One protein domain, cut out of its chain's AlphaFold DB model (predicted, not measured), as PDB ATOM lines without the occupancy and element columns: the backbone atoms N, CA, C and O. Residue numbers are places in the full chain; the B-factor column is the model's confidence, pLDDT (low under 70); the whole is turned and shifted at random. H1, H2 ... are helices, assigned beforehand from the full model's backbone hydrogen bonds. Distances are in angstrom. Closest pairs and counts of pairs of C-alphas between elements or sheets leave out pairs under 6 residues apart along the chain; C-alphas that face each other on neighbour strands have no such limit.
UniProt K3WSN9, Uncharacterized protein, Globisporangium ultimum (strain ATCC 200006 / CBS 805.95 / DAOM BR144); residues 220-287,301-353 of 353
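Overview. This is residues 220 to 287 and 301 to 353 of the 353 residues of an uncharacterized protein of Globisporangium ultimum (strain ATCC 200006 / CBS 805.95 / DAOM BR144) (UniProt K3WSN9). One long helix, H3, runs along the length of the body, with H2 folded back on its residues 260 to 271 as a helical hairpin and H6 packing on its residues 263 to 267. H1 lies across the side of H2 and H6 away from H3, H5 joins this cluster beside H1, and little H4 packs on H5; the end of H6 and the tail after it, residues 342 to 353, stick out at one end and make much of the length. The printed part has 121 residues with six named helices, in the order H1 to H6, and no named strand: the class is all helix, and the helix packing is mostly crossed. It is only just loose, close to compact, with a radius of gyration of the C-alphas of 16.5 A, and spans 69 by 27 by 23 A.

Along the chain. H3, residues 257 to 287, is the longest helix, 45.0 A from C-alpha 257 at (113.556, 145.541, 118.177) to C-alpha 287 at (123.870, 144.558, 162.000). H6, residues 327 to 346, is 27.4 A long and ends with C-alpha 346 at (104.071, 125.330, 112.722). H1, residues 221 to 232, is 17.3 A long and begins with C-alpha 221 at (109.962, 128.517, 130.735). H5 is residues 316 to 325, 14.1 A; H2 is residues 243 to 251, 12.0 A; H4 is residues 301 to 307, 10.1 A.

Arrangement. H3 touches H2, the C-alphas of Gln 247 and Ala 267 being closest at 6.0 A, at a steep tilt of 44 degrees, opposite ways. H3 also touches H6, closest at the C-alphas of Gln 266 and Val 329, 6.4 A, at 35.2 degrees, only just steep, opposite ways. H1 touches H2, with the C-alphas of Ser 228 and Ala 249 at 5.5 A. H1 touches H6 with residues 221 to 222 alone, about perpendicular at 90 degrees; the C-alphas of Pro 221 and Ser 334 are closest, 5.6 A. H1 and H3 are apart. H4 touches H5, closest at the C-alphas of Ala 305 and Tyr 318, 4.6 A. Residues 239 to 240 pair with residues 314 to 315, antiparallel. Every O i to N i+4 pair is within hydrogen-bond range in H2, H3, H4, H5 and H6, and 7 of 8 in H1.

Size, cuts and confidence. The C-alphas of Arg 287 and Arg 353 are the two farthest apart, 69.9 A. Without residues 342 to 353, which stand free, the body spans 47 by 25 by 22 A. Residues 288 to 300 are cut out, and C-alphas 287 and 301 are 21.6 A apart across the cut. Of the links that are printed whole, none is long. The pLDDT is under 70 in residues 286 to 287 and 347 to 353.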
ATOM      1  N   THR A 220     109.367 123.907 132.338       91.25
ATOM      2  CA  THR A 220     108.791 125.250 132.433       91.25
ATOM      3  C   THR A 220     109.688 126.281 131.733       91.25
ATOM      4  O   THR A 220     110.903 126.080 131.638       91.25
ATOM      5  N   PRO A 221     109.147 127.429 131.281       92.00
ATOM      6  CA  PRO A 221     109.962 128.517 130.735       92.00
ATOM      7  C   PRO A 221     111.094 128.956 131.673       92.00
ATOM      8  O   PRO A 221     112.185 129.284 131.217       92.00
ATOM      9  N   LEU A 222     110.860 128.886 132.986       93.38
ATOM     10  CA  LEU A 222     111.864 129.173 134.005       93.38
ATOM     11  C   LEU A 222     113.027 128.174 133.981       93.38
ATOM     12  O   LEU A 222     114.180 128.580 134.050       93.38
ATOM     13  N   GLU A 223     112.751 126.875 133.857       92.56
ATOM     14  CA  GLU A 223     113.795 125.844 133.766       92.56
ATOM     15  C   GLU A 223     114.626 125.997 132.493       92.56
ATOM     16  O   GLU A 223     115.849 125.885 132.529       92.56
ATOM     17  N   ILE A 224     113.970 126.326 131.381       92.62
ATOM     18  CA  ILE A 224     114.639 126.603 130.110       92.62
ATOM     19  C   ILE A 224     115.542 127.835 130.229       92.62
ATOM     20  O   ILE A 224     116.688 127.799 129.783       92.62
ATOM     21  N   LEU A 225     115.066 128.896 130.884       93.19
ATOM     22  CA  LEU A 225     115.867 130.085 131.163       93.19
ATOM     23  C   LEU A 225     117.057 129.770 132.078       93.19
ATOM     24  O   LEU A 225     118.164 130.225 131.805       93.19
ATOM     25  N   CYS A 226     116.873 128.958 133.123       92.31
ATOM     26  CA  CYS A 226     117.975 128.513 133.978       92.31
ATOM     27  C   CYS A 226     119.034 127.732 133.188       92.31
ATOM     28  O   CYS A 226     120.226 127.960 133.389       92.31
ATOM     29  N   LEU A 227     118.624 126.869 132.251       91.69
ATOM     30  CA  LEU A 227     119.557 126.194 131.344       91.69
ATOM     31  C   LEU A 227     120.305 127.195 130.455       91.69
ATOM     32  O   LEU A 227     121.492 127.009 130.214       91.69
ATOM     33  N   SER A 228     119.643 128.252 129.973       92.62
ATOM     34  CA  SER A 228     120.323 129.320 129.228       92.62
ATOM     35  C   SER A 228     121.333 130.062 130.103       92.62
ATOM     36  O   SER A 228     122.451 130.286 129.664       92.62
ATOM     37  N   LEU A 229     120.989 130.401 131.351       94.25
ATOM     38  CA  LEU A 229     121.912 131.057 132.288       94.25
ATOM     39  C   LEU A 229     123.138 130.183 132.595       94.25
ATOM     40  O   LEU A 229     124.252 130.700 132.679       94.25
ATOM     41  N   GLN A 230     122.960 128.863 132.680       92.81
ATOM     42  CA  GLN A 230     124.049 127.899 132.862       92.81
ATOM     43  C   GLN A 230     125.088 127.937 131.733       92.81
ATOM     44  O   GLN A 230     126.272 127.703 131.985       92.81
ATOM     45  N   ASP A 231     124.683 128.277 130.508       91.69
ATOM     46  CA  ASP A 231     125.612 128.404 129.379       91.69
ATOM     47  C   ASP A 231     126.541 129.620 129.526       91.69
ATOM     48  O   ASP A 231     127.655 129.610 128.999       91.69
ATOM     49  N   PHE A 232     126.116 130.647 130.269       92.38
ATOM     50  CA  PHE A 232     126.918 131.837 130.571       92.38
ATOM     51  C   PHE A 232     127.758 131.699 131.845       92.38
ATOM     52  O   PHE A 232     128.683 132.489 132.042       92.38
ATOM     53  N   ASP A 233     127.487 130.693 132.680       91.31
ATOM     54  CA  ASP A 233     128.290 130.413 133.867       91.31
ATOM     55  C   ASP A 233     129.600 129.704 133.492       91.31
ATOM     56  O   ASP A 233     129.682 128.480 133.298       91.31
ATOM     57  N   THR A 234     130.653 130.514 133.397       84.69
ATOM     58  CA  THR A 234     132.030 130.073 133.158       84.69
ATOM     59  C   THR A 234     132.667 129.454 134.399       84.69
ATOM     60  O   THR A 234     133.586 128.650 134.270       84.69
ATOM     61  N   THR A 235     132.171 129.787 135.592       85.12
ATOM     62  CA  THR A 235     132.720 129.320 136.872       85.12
ATOM     63  C   THR A 235     132.203 127.941 137.269       85.12
ATOM     64  O   THR A 235     132.812 127.284 138.112       85.12
ATOM     65  N   LYS A 236     131.087 127.504 136.666       86.38
ATOM     66  CA  LYS A 236     130.361 126.267 137.003       86.38
ATOM     67  C   LYS A 236     129.894 126.217 138.461       86.38
ATOM     68  O   LYS A 236     129.678 125.136 139.002       86.38
ATOM     69  N   ARG A 237     129.718 127.383 139.087       87.00
ATOM     70  CA  ARG A 237     129.235 127.530 140.470       87.00
ATOM     71  C   ARG A 237     127.724 127.746 140.555       87.00
ATOM     72  O   ARG A 237     127.185 127.844 141.651       87.00
ATOM     73  N   GLY A 238     127.034 127.813 139.418       89.44
ATOM     74  CA  GLY A 238     125.614 128.128 139.344       89.44
ATOM     75  C   GLY A 238     125.341 129.600 139.635       89.44
ATOM     76  O   GLY A 238     124.430 129.903 140.405       89.44
ATOM     77  N   ILE A 239     126.140 130.502 139.059       91.88
ATOM     78  CA  ILE A 239     126.047 131.951 139.288       91.88
ATOM     79  C   ILE A 239     125.888 132.735 137.982       91.88
ATOM     80  O   ILE A 239     126.404 132.358 136.930       91.88
ATOM     81  N   VAL A 240     125.191 133.864 138.061       93.00
ATOM     82  CA  VAL A 240     125.103 134.879 137.012       93.00
ATOM     83  C   VAL A 240     126.044 136.017 137.379       93.00
ATOM     84  O   VAL A 240     125.815 136.748 138.342       93.00
ATOM     85  N   THR A 241     127.120 136.153 136.608       90.06
ATOM     86  CA  THR A 241     128.235 137.044 136.949       90.06
ATOM     87  C   THR A 241     128.025 138.499 136.536       90.06
ATOM     88  O   THR A 241     128.669 139.383 137.092       90.06
ATOM     89  N   SER A 242     127.158 138.768 135.556       92.38
ATOM     90  CA  SER A 242     126.958 140.114 135.018       92.38
ATOM     91  C   SER A 242     125.546 140.339 134.485       92.38
ATOM     92  O   SER A 242     124.861 139.405 134.054       92.38
ATOM     93  N   LEU A 243     125.147 141.614 134.449       94.56
ATOM     94  CA  LEU A 243     123.909 142.055 133.807       94.56
ATOM     95  C   LEU A 243     123.880 141.673 132.321       94.56
ATOM     96  O   LEU A 243     122.836 141.263 131.827       94.56
ATOM     97  N   ASP A 244     125.010 141.765 131.619       93.88
ATOM     98  CA  ASP A 244     125.080 141.444 130.191       93.88
ATOM     99  C   ASP A 244     124.761 139.968 129.930       93.88
ATOM    100  O   ASP A 244     123.976 139.655 129.036       93.88
ATOM    101  N   ASN A 245     125.297 139.059 130.753       93.62
ATOM    102  CA  ASN A 245     124.994 137.627 130.670       93.62
ATOM    103  C   ASN A 245     123.515 137.352 130.981       93.62
ATOM    104  O   ASN A 245     122.864 136.561 130.297       93.62
ATOM    105  N   PHE A 246     122.967 138.039 131.988       95.50
ATOM    106  CA  PHE A 246     121.555 137.937 132.349       95.50
ATOM    107  C   PHE A 246     120.630 138.406 131.215       95.50
ATOM    108  O   PHE A 246     119.697 137.700 130.828       95.50
ATOM    109  N   GLN A 247     120.917 139.576 130.642       96.00
ATOM    110  CA  GLN A 247     120.180 140.127 129.510       96.00
ATOM    111  C   GLN A 247     120.289 139.216 128.286       96.00
ATOM    112  O   GLN A 247     119.275 138.935 127.651       96.00
ATOM    113  N   ALA A 248     121.490 138.734 127.961       94.62
ATOM    114  CA  ALA A 248     121.713 137.862 126.813       94.62
ATOM    115  C   ALA A 248     120.838 136.600 126.886       94.62
ATOM    116  O   ALA A 248     120.147 136.292 125.917       94.62
ATOM    117  N   ALA A 249     120.789 135.934 128.045       94.75
ATOM    118  CA  ALA A 249     119.958 134.746 128.252       94.75
ATOM    119  C   ALA A 249     118.447 135.024 128.097       94.75
ATOM    120  O   ALA A 249     117.719 134.204 127.530       94.75
ATOM    121  N   LEU A 250     117.970 136.184 128.564       94.81
ATOM    122  CA  LEU A 250     116.564 136.591 128.449       94.81
ATOM    123  C   LEU A 250     116.165 136.998 127.021       94.81
ATOM    124  O   LEU A 250     115.034 136.755 126.602       94.81
ATOM    125  N   MET A 251     117.083 137.604 126.267       93.50
ATOM    126  CA  MET A 251     116.815 138.166 124.936       93.50
ATOM    127  C   MET A 251     117.004 137.166 123.781       93.50
ATOM    128  O   MET A 251     116.750 137.513 122.625       93.50
ATOM    129  N   CYS A 252     117.401 135.916 124.055       88.25
ATOM    130  CA  CYS A 252     117.615 134.866 123.046       88.25
ATOM    131  C   CYS A 252     116.423 134.634 122.088       88.25
ATOM    132  O   CYS A 252     116.617 134.062 121.012       88.25
ATOM    133  N   TYR A 253     115.209 135.062 122.463       88.12
ATOM    134  CA  TYR A 253     113.944 134.777 121.761       88.12
ATOM    135  C   TYR A 253     113.240 136.009 121.199       88.12
ATOM    136  O   TYR A 253     112.135 135.885 120.672       88.12
ATOM    137  N   CYS A 254     113.856 137.187 121.284       93.56
ATOM    138  CA  CYS A 254     113.242 138.399 120.756       93.56
ATOM    139  C   CYS A 254     113.063 138.300 119.231       93.56
ATOM    140  O   CYS A 254     113.951 137.866 118.492       93.56
ATOM    141  N   GLY A 255     111.881 138.690 118.772       91.81
ATOM    142  CA  GLY A 255     111.407 138.656 117.394       91.81
ATOM    143  C   GLY A 255     111.504 139.965 116.636       91.81
ATOM    144  O   GLY A 255     111.373 139.969 115.415       91.81
ATOM    145  N   HIS A 256     111.701 141.065 117.349       93.75
ATOM    146  CA  HIS A 256     111.849 142.402 116.795       93.75
ATOM    147  C   HIS A 256     112.523 143.324 117.816       93.75
ATOM    148  O   HIS A 256     112.711 142.961 118.979       93.75
ATOM    149  N   GLU A 257     112.871 144.529 117.366       93.69
ATOM    150  CA  GLU A 257     113.556 145.541 118.177       93.69
ATOM    151  C   GLU A 257     112.791 145.889 119.456       93.69
ATOM    152  O   GLU A 257     113.399 145.995 120.517       93.69
ATOM    153  N   ASP A 258     111.467 146.043 119.383       95.25
ATOM    154  CA  ASP A 258     110.681 146.434 120.562       95.25
ATOM    155  C   ASP A 258     110.623 145.328 121.622       95.25
ATOM    156  O   ASP A 258     110.770 145.627 122.805       95.25
ATOM    157  N   GLU A 259     110.510 144.054 121.211       95.81
ATOM    158  CA  GLU A 259     110.604 142.896 122.114       95.81
ATOM    159  C   GLU A 259     111.975 142.889 122.825       95.81
ATOM    160  O   GLU A 259     112.043 142.716 124.044       95.81
ATOM    161  N   GLU A 260     113.069 143.157 122.096       95.19
ATOM    162  CA  GLU A 260     114.416 143.232 122.681       95.19
ATOM    163  C   GLU A 260     114.571 144.422 123.637       95.19
ATOM    164  O   GLU A 260     115.067 144.256 124.751       95.19
ATOM    165  N   LYS A 261     114.123 145.621 123.244       96.25
ATOM    166  CA  LYS A 261     114.194 146.828 124.085       96.25
ATOM    167  C   LYS A 261     113.387 146.666 125.369       96.25
ATOM    168  O   LYS A 261     113.886 146.997 126.445       96.25
ATOM    169  N   GLN A 262     112.167 146.142 125.261       96.81
ATOM    170  CA  GLN A 262     111.297 145.899 126.404       96.81
ATOM    171  C   GLN A 262     111.915 144.873 127.356       96.81
ATOM    172  O   GLN A 262     112.017 145.147 128.554       96.81
ATOM    173  N   MET A 263     112.389 143.734 126.836       96.69
ATOM    174  CA  MET A 263     113.022 142.708 127.669       96.69
ATOM    175  C   MET A 263     114.295 143.242 128.329       96.69
ATOM    176  O   MET A 263     114.512 143.031 129.519       96.69
ATOM    177  N   ARG A 264     115.113 144.009 127.601       97.00
ATOM    178  CA  ARG A 264     116.324 144.630 128.152       97.00
ATOM    179  C   ARG A 264     116.009 145.584 129.303       97.00
ATOM    180  O   ARG A 264     116.698 145.558 130.325       97.00
ATOM    181  N   ALA A 265     114.982 146.418 129.154       97.19
ATOM    182  CA  ALA A 265     114.558 147.348 130.196       97.19
ATOM    183  C   ALA A 265     114.072 146.597 131.445       97.19
ATOM    184  O   ALA A 265     114.516 146.893 132.554       97.19
ATOM    185  N   GLN A 266     113.232 145.576 131.254       96.62
ATOM    186  CA  GLN A 266     112.729 144.717 132.326       96.62
ATOM    187  C   GLN A 266     113.854 143.959 133.048       96.62
ATOM    188  O   GLN A 266     113.926 143.991 134.274       96.62
ATOM    189  N   ALA A 267     114.782 143.354 132.304       96.25
ATOM    190  CA  ALA A 267     115.945 142.661 132.853       96.25
ATOM    191  C   ALA A 267     116.843 143.602 133.669       96.25
ATOM    192  O   ALA A 267     117.317 143.238 134.742       96.25
ATOM    193  N   THR A 268     117.046 144.832 133.189       97.00
ATOM    194  CA  THR A 268     117.827 145.855 133.905       97.00
ATOM    195  C   THR A 268     117.149 146.273 135.205       97.00
ATOM    196  O   THR A 268     117.820 146.419 136.225       97.00
ATOM    197  N   ALA A 269     115.831 146.483 135.175       96.75
ATOM    198  CA  ALA A 269     115.060 146.840 136.359       96.75
ATOM    199  C   ALA A 269     115.120 145.721 137.408       96.75
ATOM    200  O   ALA A 269     115.480 145.988 138.554       96.75
ATOM    201  N   LEU A 270     114.885 144.473 136.986       95.88
ATOM    202  CA  LEU A 270     114.961 143.304 137.858       95.88
ATOM    203  C   LEU A 270     116.367 143.130 138.445       95.88
ATOM    204  O   LEU A 270     116.507 142.940 139.645       95.88
ATOM    205  N   TRP A 271     117.422 143.275 137.641       95.25
ATOM    206  CA  TRP A 271     118.801 143.191 138.133       95.25
ATOM    207  C   TRP A 271     119.114 144.226 139.218       95.25
ATOM    208  O   TRP A 271     119.729 143.905 140.233       95.25
ATOM    209  N   LYS A 272     118.667 145.474 139.030       94.69
ATOM    210  CA  LYS A 272     118.833 146.532 140.035       94.69
ATOM    211  C   LYS A 272     118.047 146.226 141.306       94.69
ATOM    212  O   LYS A 272     118.582 146.415 142.394       94.69
ATOM    213  N   GLN A 273     116.815 145.741 141.170       94.00
ATOM    214  CA  GLN A 273     115.994 145.325 142.305       94.00
ATOM    215  C   GLN A 273     116.667 144.198 143.094       94.00
ATOM    216  O   GLN A 273     116.834 144.338 144.302       94.00
ATOM    217  N   MET A 274     117.140 143.150 142.413       92.94
ATOM    218  CA  MET A 274     117.906 142.056 143.017       92.94
ATOM    219  C   MET A 274     119.122 142.576 143.797       92.94
ATOM    220  O   MET A 274     119.357 142.164 144.929       92.94
ATOM    221  N   GLY A 275     119.867 143.533 143.233       91.81
ATOM    222  CA  GLY A 275     121.002 144.155 143.919       91.81
ATOM    223  C   GLY A 275     120.608 144.922 145.182       91.81
ATOM    224  O   GLY A 275     121.250 144.759 146.218       91.81
ATOM    225  N   MET A 276     119.543 145.725 145.124       91.25
ATOM    226  CA  MET A 276     119.052 146.473 146.288       91.25
ATOM    227  C   MET A 276     118.526 145.541 147.385       91.25
ATOM    228  O   MET A 276     118.864 145.721 148.552       91.25
ATOM    229  N   GLU A 277     117.739 144.525 147.026       89.19
ATOM    230  CA  GLU A 277     117.220 143.541 147.982       89.19
ATOM    231  C   GLU A 277     118.346 142.748 148.653       89.19
ATOM    232  O   GLU A 277     118.312 142.537 149.866       89.19
ATOM    233  N   PHE A 278     119.362 142.343 147.887       88.50
ATOM    234  CA  PHE A 278     120.532 141.652 148.423       88.50
ATOM    235  C   PHE A 278     121.322 142.529 149.407       88.50
ATOM    236  O   PHE A 278     121.664 142.071 150.496       88.50
ATOM    237  N   GLN A 279     121.531 143.810 149.087       87.50
ATOM    238  CA  GLN A 279     122.193 144.756 149.994       87.50
ATOM    239  C   GLN A 279     121.406 144.969 151.293       87.50
ATOM    240  O   GLN A 279     121.992 144.989 152.377       87.50
ATOM    241  N   VAL A 280     120.077 145.101 151.212       87.12
ATOM    242  CA  VAL A 280     119.218 145.219 152.403       87.12
ATOM    243  C   VAL A 280     119.345 143.972 153.279       87.12
ATOM    244  O   VAL A 280     119.528 144.101 154.491       87.12
ATOM    245  N   TYR A 281     119.318 142.783 152.673       84.88
ATOM    246  CA  TYR A 281     119.508 141.518 153.381       84.88
ATOM    247  C   TYR A 281     120.872 141.451 154.089       84.88
ATOM    248  O   TYR A 281     120.932 141.160 155.287       84.88
ATOM    249  N   GLN A 282     121.965 141.786 153.390       84.12
ATOM    250  CA  GLN A 282     123.312 141.813 153.970       84.12
ATOM    251  C   GLN A 282     123.395 142.769 155.169       84.12
ATOM    252  O   GLN A 282     123.919 142.392 156.217       84.12
ATOM    253  N   LEU A 283     122.838 143.982 155.051       83.56
ATOM    254  CA  LEU A 283     122.839 144.984 156.121       83.56
ATOM    255  C   LEU A 283     122.042 144.537 157.351       83.56
ATOM    256  O   LEU A 283     122.482 144.772 158.477       83.56
ATOM    257  N   GLN A 284     120.889 143.895 157.153       80.75
ATOM    258  CA  GLN A 284     120.065 143.373 158.247       80.75
ATOM    259  C   GLN A 284     120.777 142.237 158.992       80.75
ATOM    260  O   GLN A 284     120.806 142.243 160.223       80.75
ATOM    261  N   HIS A 285     121.423 141.321 158.267       72.88
ATOM    262  CA  HIS A 285     122.136 140.186 158.861       72.88
ATOM    263  C   HIS A 285     123.529 140.525 159.420       72.88
ATOM    264  O   HIS A 285     123.982 139.846 160.336       72.88
ATOM    265  N   HIS A 286     124.204 141.574 158.932       64.19
ATOM    266  CA  HIS A 286     125.469 142.053 159.513       64.19
ATOM    267  C   HIS A 286     125.262 142.931 160.755       64.19
ATOM    268  O   HIS A 286     126.120 142.948 161.635       64.19
ATOM    269  N   ARG A 287     124.149 143.678 160.847       54.06
ATOM    270  CA  ARG A 287     123.870 144.558 162.000       54.06
ATOM    271  C   ARG A 287     123.247 143.844 163.194       54.06
ATOM    272  O   ARG A 287     123.427 144.309 164.314       54.06
ATOM    273  N   THR A 301     114.125 128.610 152.219       73.81
ATOM    274  CA  THR A 301     114.479 128.635 150.795       73.81
ATOM    275  C   THR A 301     115.016 129.991 150.338       73.81
ATOM    276  O   THR A 301     115.953 130.050 149.547       73.81
ATOM    277  N   GLU A 302     114.430 131.087 150.822       75.62
ATOM    278  CA  GLU A 302     114.913 132.432 150.516       75.62
ATOM    279  C   GLU A 302     116.275 132.666 151.153       75.62
ATOM    280  O   GLU A 302     117.192 133.113 150.472       75.62
ATOM    281  N   ARG A 303     116.437 132.287 152.423       77.44
ATOM    282  CA  ARG A 303     117.700 132.424 153.147       77.44
ATOM    283  C   ARG A 303     118.853 131.709 152.440       77.44
ATOM    284  O   ARG A 303     119.868 132.341 152.173       77.44
ATOM    285  N   GLU A 304     118.666 130.451 152.038       78.69
ATOM    286  CA  GLU A 304     119.659 129.720 151.235       78.69
ATOM    287  C   GLU A 304     120.007 130.432 149.916       78.69
ATOM    288  O   GLU A 304     121.144 130.379 149.437       78.69
ATOM    289  N   ALA A 305     119.019 131.060 149.278       79.00
ATOM    290  CA  ALA A 305     119.230 131.773 148.029       79.00
ATOM    291  C   ALA A 305     120.074 133.039 148.246       79.00
ATOM    292  O   ALA A 305     121.005 133.266 147.479       79.00
ATOM    293  N   TYR A 306     119.809 133.809 149.305       78.62
ATOM    294  CA  TYR A 306     120.616 134.977 149.666       78.62
ATOM    295  C   TYR A 306     122.041 134.588 150.089       78.62
ATOM    296  O   TYR A 306     123.001 135.188 149.616       78.62
ATOM    297  N   GLU A 307     122.203 133.555 150.917       80.25
ATOM    298  CA  GLU A 307     123.513 133.102 151.420       80.25
ATOM    299  C   GLU A 307     124.416 132.500 150.324       80.25
ATOM    300  O   GLU A 307     125.615 132.336 150.532       80.25
ATOM    301  N   SER A 308     123.864 132.190 149.144       79.38
ATOM    302  CA  SER A 308     124.618 131.679 147.987       79.38
ATOM    303  C   SER A 308     125.064 132.758 146.992       79.38
ATOM    304  O   SER A 308     125.665 132.428 145.970       79.38
ATOM    305  N   CYS A 309     124.760 134.030 147.257       81.88
ATOM    306  CA  CYS A 309     125.183 135.158 146.430       81.88
ATOM    307  C   CYS A 309     126.507 135.756 146.928       81.88
ATOM    308  O   CYS A 309     126.794 135.766 148.123       81.88
ATOM    309  N   GLU A 310     127.286 136.306 145.998       78.38
ATOM    310  CA  GLU A 310     128.524 137.047 146.271       78.38
ATOM    311  C   GLU A 310     128.355 138.494 145.778       78.38
ATOM    312  O   GLU A 310     127.479 138.781 144.959       78.38
ATOM    313  N   ASP A 311     129.171 139.429 146.265       73.31
ATOM    314  CA  ASP A 311     129.044 140.841 145.889       73.31
ATOM    315  C   ASP A 311     129.151 141.030 144.365       73.31
ATOM    316  O   ASP A 311     130.197 140.829 143.753       73.31
ATOM    317  N   GLY A 312     128.035 141.428 143.744       71.75
ATOM    318  CA  GLY A 312     127.933 141.623 142.295       71.75
ATOM    319  C   GLY A 312     127.617 140.363 141.477       71.75
ATOM    320  O   GLY A 312     127.532 140.458 140.250       71.75
ATOM    321  N   HIS A 313     127.399 139.208 142.116       87.62
ATOM    322  CA  HIS A 313     127.070 137.937 141.464       87.62
ATOM    323  C   HIS A 313     125.859 137.268 142.121       87.62
ATOM    324  O   HIS A 313     125.811 137.066 143.333       87.62
ATOM    325  N   PHE A 314     124.885 136.858 141.310       92.75
ATOM    326  CA  PHE A 314     123.663 136.235 141.821       92.75
ATOM    327  C   PHE A 314     123.648 134.736 141.554       92.75
ATOM    328  O   PHE A 314     123.840 134.308 140.417       92.75
ATOM    329  N   SER A 315     123.365 133.925 142.572       92.50
ATOM    330  CA  SER A 315     123.180 132.487 142.376       92.50
ATOM    331  C   SER A 315     121.943 132.193 141.525       92.50
ATOM    332  O   SER A 315     120.963 132.941 141.523       92.50
ATOM    333  N   PHE A 316     121.933 131.059 140.825       92.38
ATOM    334  CA  PHE A 316     120.760 130.616 140.068       92.38
ATOM    335  C   PHE A 316     119.551 130.396 140.971       92.38
ATOM    336  O   PHE A 316     118.428 130.645 140.538       92.38
ATOM    337  N   LYS A 317     119.765 129.980 142.228       91.06
ATOM    338  CA  LYS A 317     118.696 129.876 143.229       91.06
ATOM    339  C   LYS A 317     118.046 131.241 143.464       91.06
ATOM    340  O   LYS A 317     116.822 131.345 143.403       91.06
ATOM    341  N   TYR A 318     118.854 132.278 143.669       92.56
ATOM    342  CA  TYR A 318     118.365 133.634 143.898       92.56
ATOM    343  C   TYR A 318     117.684 134.225 142.666       92.56
ATOM    344  O   TYR A 318     116.556 134.700 142.756       92.56
ATOM    345  N   VAL A 319     118.298 134.098 141.488       93.69
ATOM    346  CA  VAL A 319     117.689 134.559 140.230       93.69
ATOM    347  C   VAL A 319     116.357 133.851 139.969       93.69
ATOM    348  O   VAL A 319     115.381 134.494 139.586       93.69
ATOM    349  N   ARG A 320     116.275 132.537 140.221       93.31
ATOM    350  CA  ARG A 320     115.037 131.759 140.076       93.31
ATOM    351  C   ARG A 320     113.937 132.277 140.999       93.31
ATOM    352  O   ARG A 320     112.827 132.508 140.529       93.31
ATOM    353  N   LEU A 321     114.252 132.482 142.278       91.94
ATOM    354  CA  LEU A 321     113.327 133.051 143.260       91.94
ATOM    355  C   LEU A 321     112.799 134.416 142.794       91.94
ATOM    356  O   LEU A 321     111.599 134.673 142.844       91.94
ATOM    357  N   GLN A 322     113.686 135.274 142.300       93.50
ATOM    358  CA  GLN A 322     113.346 136.634 141.887       93.50
ATOM    359  C   GLN A 322     112.492 136.664 140.617       93.50
ATOM    360  O   GLN A 322     111.517 137.404 140.546       93.50
ATOM    361  N   LEU A 323     112.764 135.783 139.654       93.12
ATOM    362  CA  LEU A 323     111.913 135.603 138.471       93.12
ATOM    363  C   LEU A 323     110.526 135.040 138.808       93.12
ATOM    364  O   LEU A 323     109.568 135.303 138.086       93.12
ATOM    365  N   GLN A 324     110.407 134.253 139.881       91.75
ATOM    366  CA  GLN A 324     109.116 133.760 140.365       91.75
ATOM    367  C   GLN A 324     108.315 134.852 141.084       91.75
ATOM    368  O   GLN A 324     107.093 134.883 140.948       91.75
ATOM    369  N   LYS A 325     108.987 135.752 141.816       90.38
ATOM    370  CA  LYS A 325     108.363 136.932 142.435       90.38
ATOM    371  C   LYS A 325     107.922 137.945 141.377       90.38
ATOM    372  O   LYS A 325     106.772 138.378 141.374       90.38
ATOM    373  N   GLU A 326     108.806 138.271 140.438       88.75
ATOM    374  CA  GLU A 326     108.542 139.224 139.361       88.75
ATOM    375  C   GLU A 326     107.922 138.522 138.142       88.75
ATOM    376  O   GLU A 326     108.539 138.338 137.087       88.75
ATOM    377  N   ALA A 327     106.646 138.150 138.280       87.44
ATOM    378  CA  ALA A 327     105.906 137.397 137.267       87.44
ATOM    379  C   ALA A 327     105.880 138.074 135.882       87.44
ATOM    380  O   ALA A 327     105.711 137.395 134.871       87.44
ATOM    381  N   ARG A 328     106.068 139.400 135.805       93.31
ATOM    382  CA  ARG A 328     106.056 140.158 134.544       93.31
ATOM    383  C   ARG A 328     107.188 139.752 133.603       93.31
ATOM    384  O   ARG A 328     106.920 139.510 132.429       93.31
ATOM    385  N   VAL A 329     108.418 139.640 134.111       94.62
ATOM    386  CA  VAL A 329     109.590 139.281 133.290       94.62
ATOM    387  C   VAL A 329     109.452 137.854 132.778       94.62
ATOM    388  O   VAL A 329     109.610 137.598 131.584       94.62
ATOM    389  N   LEU A 330     109.098 136.926 133.672       94.50
ATOM    390  CA  LEU A 330     108.931 135.522 133.314       94.50
ATOM    391  C   LEU A 330     107.747 135.312 132.360       94.50
ATOM    392  O   LEU A 330     107.860 134.518 131.428       94.50
ATOM    393  N   SER A 331     106.639 136.031 132.547       95.00
ATOM    394  CA  SER A 331     105.486 135.992 131.640       95.00
ATOM    395  C   SER A 331     105.864 136.476 130.241       95.00
ATOM    396  O   SER A 331     105.649 135.758 129.266       95.00
ATOM    397  N   PHE A 332     106.533 137.630 130.141       95.88
ATOM    398  CA  PHE A 332     106.960 138.180 128.855       95.88
ATOM    399  C   PHE A 332     107.972 137.270 128.141       95.88
ATOM    400  O   PHE A 332     107.853 137.004 126.946       95.88
ATOM    401  N   TYR A 333     108.926 136.705 128.887       95.19
ATOM    402  CA  TYR A 333     109.837 135.681 128.375       95.19
ATOM    403  C   TYR A 333     109.083 134.454 127.840       95.19
ATOM    404  O   TYR A 333     109.378 133.960 126.750       95.19
ATOM    405  N   SER A 334     108.095 133.970 128.598       94.62
ATOM    406  CA  SER A 334     107.300 132.791 128.246       94.62
ATOM    407  C   SER A 334     106.483 133.019 126.976       94.62
ATOM    408  O   SER A 334     106.459 132.151 126.105       94.62
ATOM    409  N   GLU A 335     105.859 134.190 126.842       95.00
ATOM    410  CA  GLU A 335     105.099 134.582 125.654       95.00
ATOM    411  C   GLU A 335     105.988 134.597 124.405       95.00
ATOM    412  O   GLU A 335     105.658 133.957 123.403       95.00
ATOM    413  N   MET A 336     107.157 135.247 124.480       95.06
ATOM    414  CA  MET A 336     108.114 135.262 123.371       95.06
ATOM    415  C   MET A 336     108.554 133.845 122.996       95.06
ATOM    416  O   MET A 336     108.523 133.482 121.821       95.06
ATOM    417  N   LEU A 337     108.929 133.020 123.979       93.62
ATOM    418  CA  LEU A 337     109.368 131.647 123.736       93.62
ATOM    419  C   LEU A 337     108.284 130.817 123.031       93.62
ATOM    420  O   LEU A 337     108.578 130.126 122.052       93.62
ATOM    421  N   LEU A 338     107.038 130.894 123.503       92.12
ATOM    422  CA  LEU A 338     105.908 130.189 122.896       92.12
ATOM    423  C   LEU A 338     105.671 130.667 121.464       92.12
ATOM    424  O   LEU A 338     105.646 129.842 120.551       92.12
ATOM    425  N   LYS A 339     105.617 131.983 121.243       93.50
ATOM    426  CA  LYS A 339     105.451 132.581 119.913       93.50
ATOM    427  C   LYS A 339     106.534 132.119 118.935       93.50
ATOM    428  O   LYS A 339     106.217 131.678 117.831       93.50
ATOM    429  N   ARG A 340     107.813 132.114 119.339       93.38
ATOM    430  CA  ARG A 340     108.908 131.641 118.466       93.38
ATOM    431  C   ARG A 340     108.851 130.144 118.193       93.38
ATOM    432  O   ARG A 340     109.184 129.719 117.086       93.38
ATOM    433  N   ARG A 341     108.408 129.332 119.157       91.56
ATOM    434  CA  ARG A 341     108.158 127.902 118.917       91.56
ATOM    435  C   ARG A 341     107.051 127.707 117.892       91.56
ATOM    436  O   ARG A 341     107.205 126.889 116.991       91.56
ATOM    437  N   GLU A 342     105.964 128.462 117.980       89.88
ATOM    438  CA  GLU A 342     104.893 128.377 116.990       89.88
ATOM    439  C   GLU A 342     105.385 128.748 115.592       89.88
ATOM    440  O   GLU A 342     105.208 127.968 114.658       89.88
ATOM    441  N   GLU A 343     106.096 129.863 115.452       89.56
ATOM    442  CA  GLU A 343     106.658 130.292 114.169       89.56
ATOM    443  C   GLU A 343     107.663 129.284 113.584       89.56
ATOM    444  O   GLU A 343     107.648 129.021 112.382       89.56
ATOM    445  N   CYS A 344     108.523 128.684 114.413       88.69
ATOM    446  CA  CYS A 344     109.574 127.773 113.944       88.69
ATOM    447  C   CYS A 344     109.113 126.319 113.734       88.69
ATOM    448  O   CYS A 344     109.798 125.543 113.058       88.69
ATOM    449  N   PHE A 345     108.004 125.896 114.346       82.69
ATOM    450  CA  PHE A 345     107.530 124.507 114.274       82.69
ATOM    451  C   PHE A 345     106.201 124.345 113.531       82.69
ATOM    452  O   PHE A 345     105.968 123.258 113.007       82.69
ATOM    453  N   LYS A 346     105.356 125.384 113.444       72.19
ATOM    454  CA  LYS A 346     104.071 125.330 112.722       72.19
ATOM    455  C   LYS A 346     104.135 125.923 111.309       72.19
ATOM    456  O   LYS A 346     103.241 125.647 110.513       72.19
ATOM    457  N   ALA A 347     105.150 126.724 110.973       60.06
ATOM    458  CA  ALA A 347     105.250 127.310 109.637       60.06
ATOM    459  C   ALA A 347     105.534 126.236 108.565       60.06
ATOM    460  O   ALA A 347     106.426 125.403 108.762       60.06
ATOM    461  N   PRO A 348     104.823 126.252 107.418       53.78
ATOM    462  CA  PRO A 348     105.127 125.360 106.310       53.78
ATOM    463  C   PRO A 348     106.546 125.640 105.816       53.78
ATOM    464  O   PRO A 348     106.928 126.789 105.580       53.78
ATOM    465  N   ILE A 349     107.335 124.577 105.674       55.19
ATOM    466  CA  ILE A 349     108.706 124.667 105.178       55.19
ATOM    467  C   ILE A 349     108.620 125.198 103.742       55.19
ATOM    468  O   ILE A 349     107.986 124.550 102.904       55.19
ATOM    469  N   PRO A 350     109.191 126.378 103.435       51.47
ATOM    470  CA  PRO A 350     109.137 126.899 102.082       51.47
ATOM    471  C   PRO A 350     109.846 125.910 101.148       51.47
ATOM    472  O   PRO A 350     110.924 125.425 101.502       51.47
ATOM    473  N   PRO A 351     109.272 125.598  99.971       40.78
ATOM    474  CA  PRO A 351     109.893 124.670  99.039       40.78
ATOM    475  C   PRO A 351     111.287 125.182  98.667       40.78
ATOM    476  O   PRO A 351     111.466 126.373  98.388       40.78
ATOM    477  N   SER A 352     112.271 124.282  98.691       46.97
ATOM    478  CA  SER A 352     113.624 124.557  98.215       46.97
ATOM    479  C   SER A 352     113.536 124.997  96.754       46.97
ATOM    480  O   SER A 352     113.131 124.209  95.899       46.97
ATOM    481  N   ARG A 353     113.852 126.267  96.491       38.19
ATOM    482  CA  ARG A 353     114.100 126.772  95.139       38.19
ATOM    483  C   ARG A 353     115.567 126.636  94.789       38.19
ATOM    484  O   ARG A 353     116.406 127.044  95.644       38.19
TER     485      ARG A 353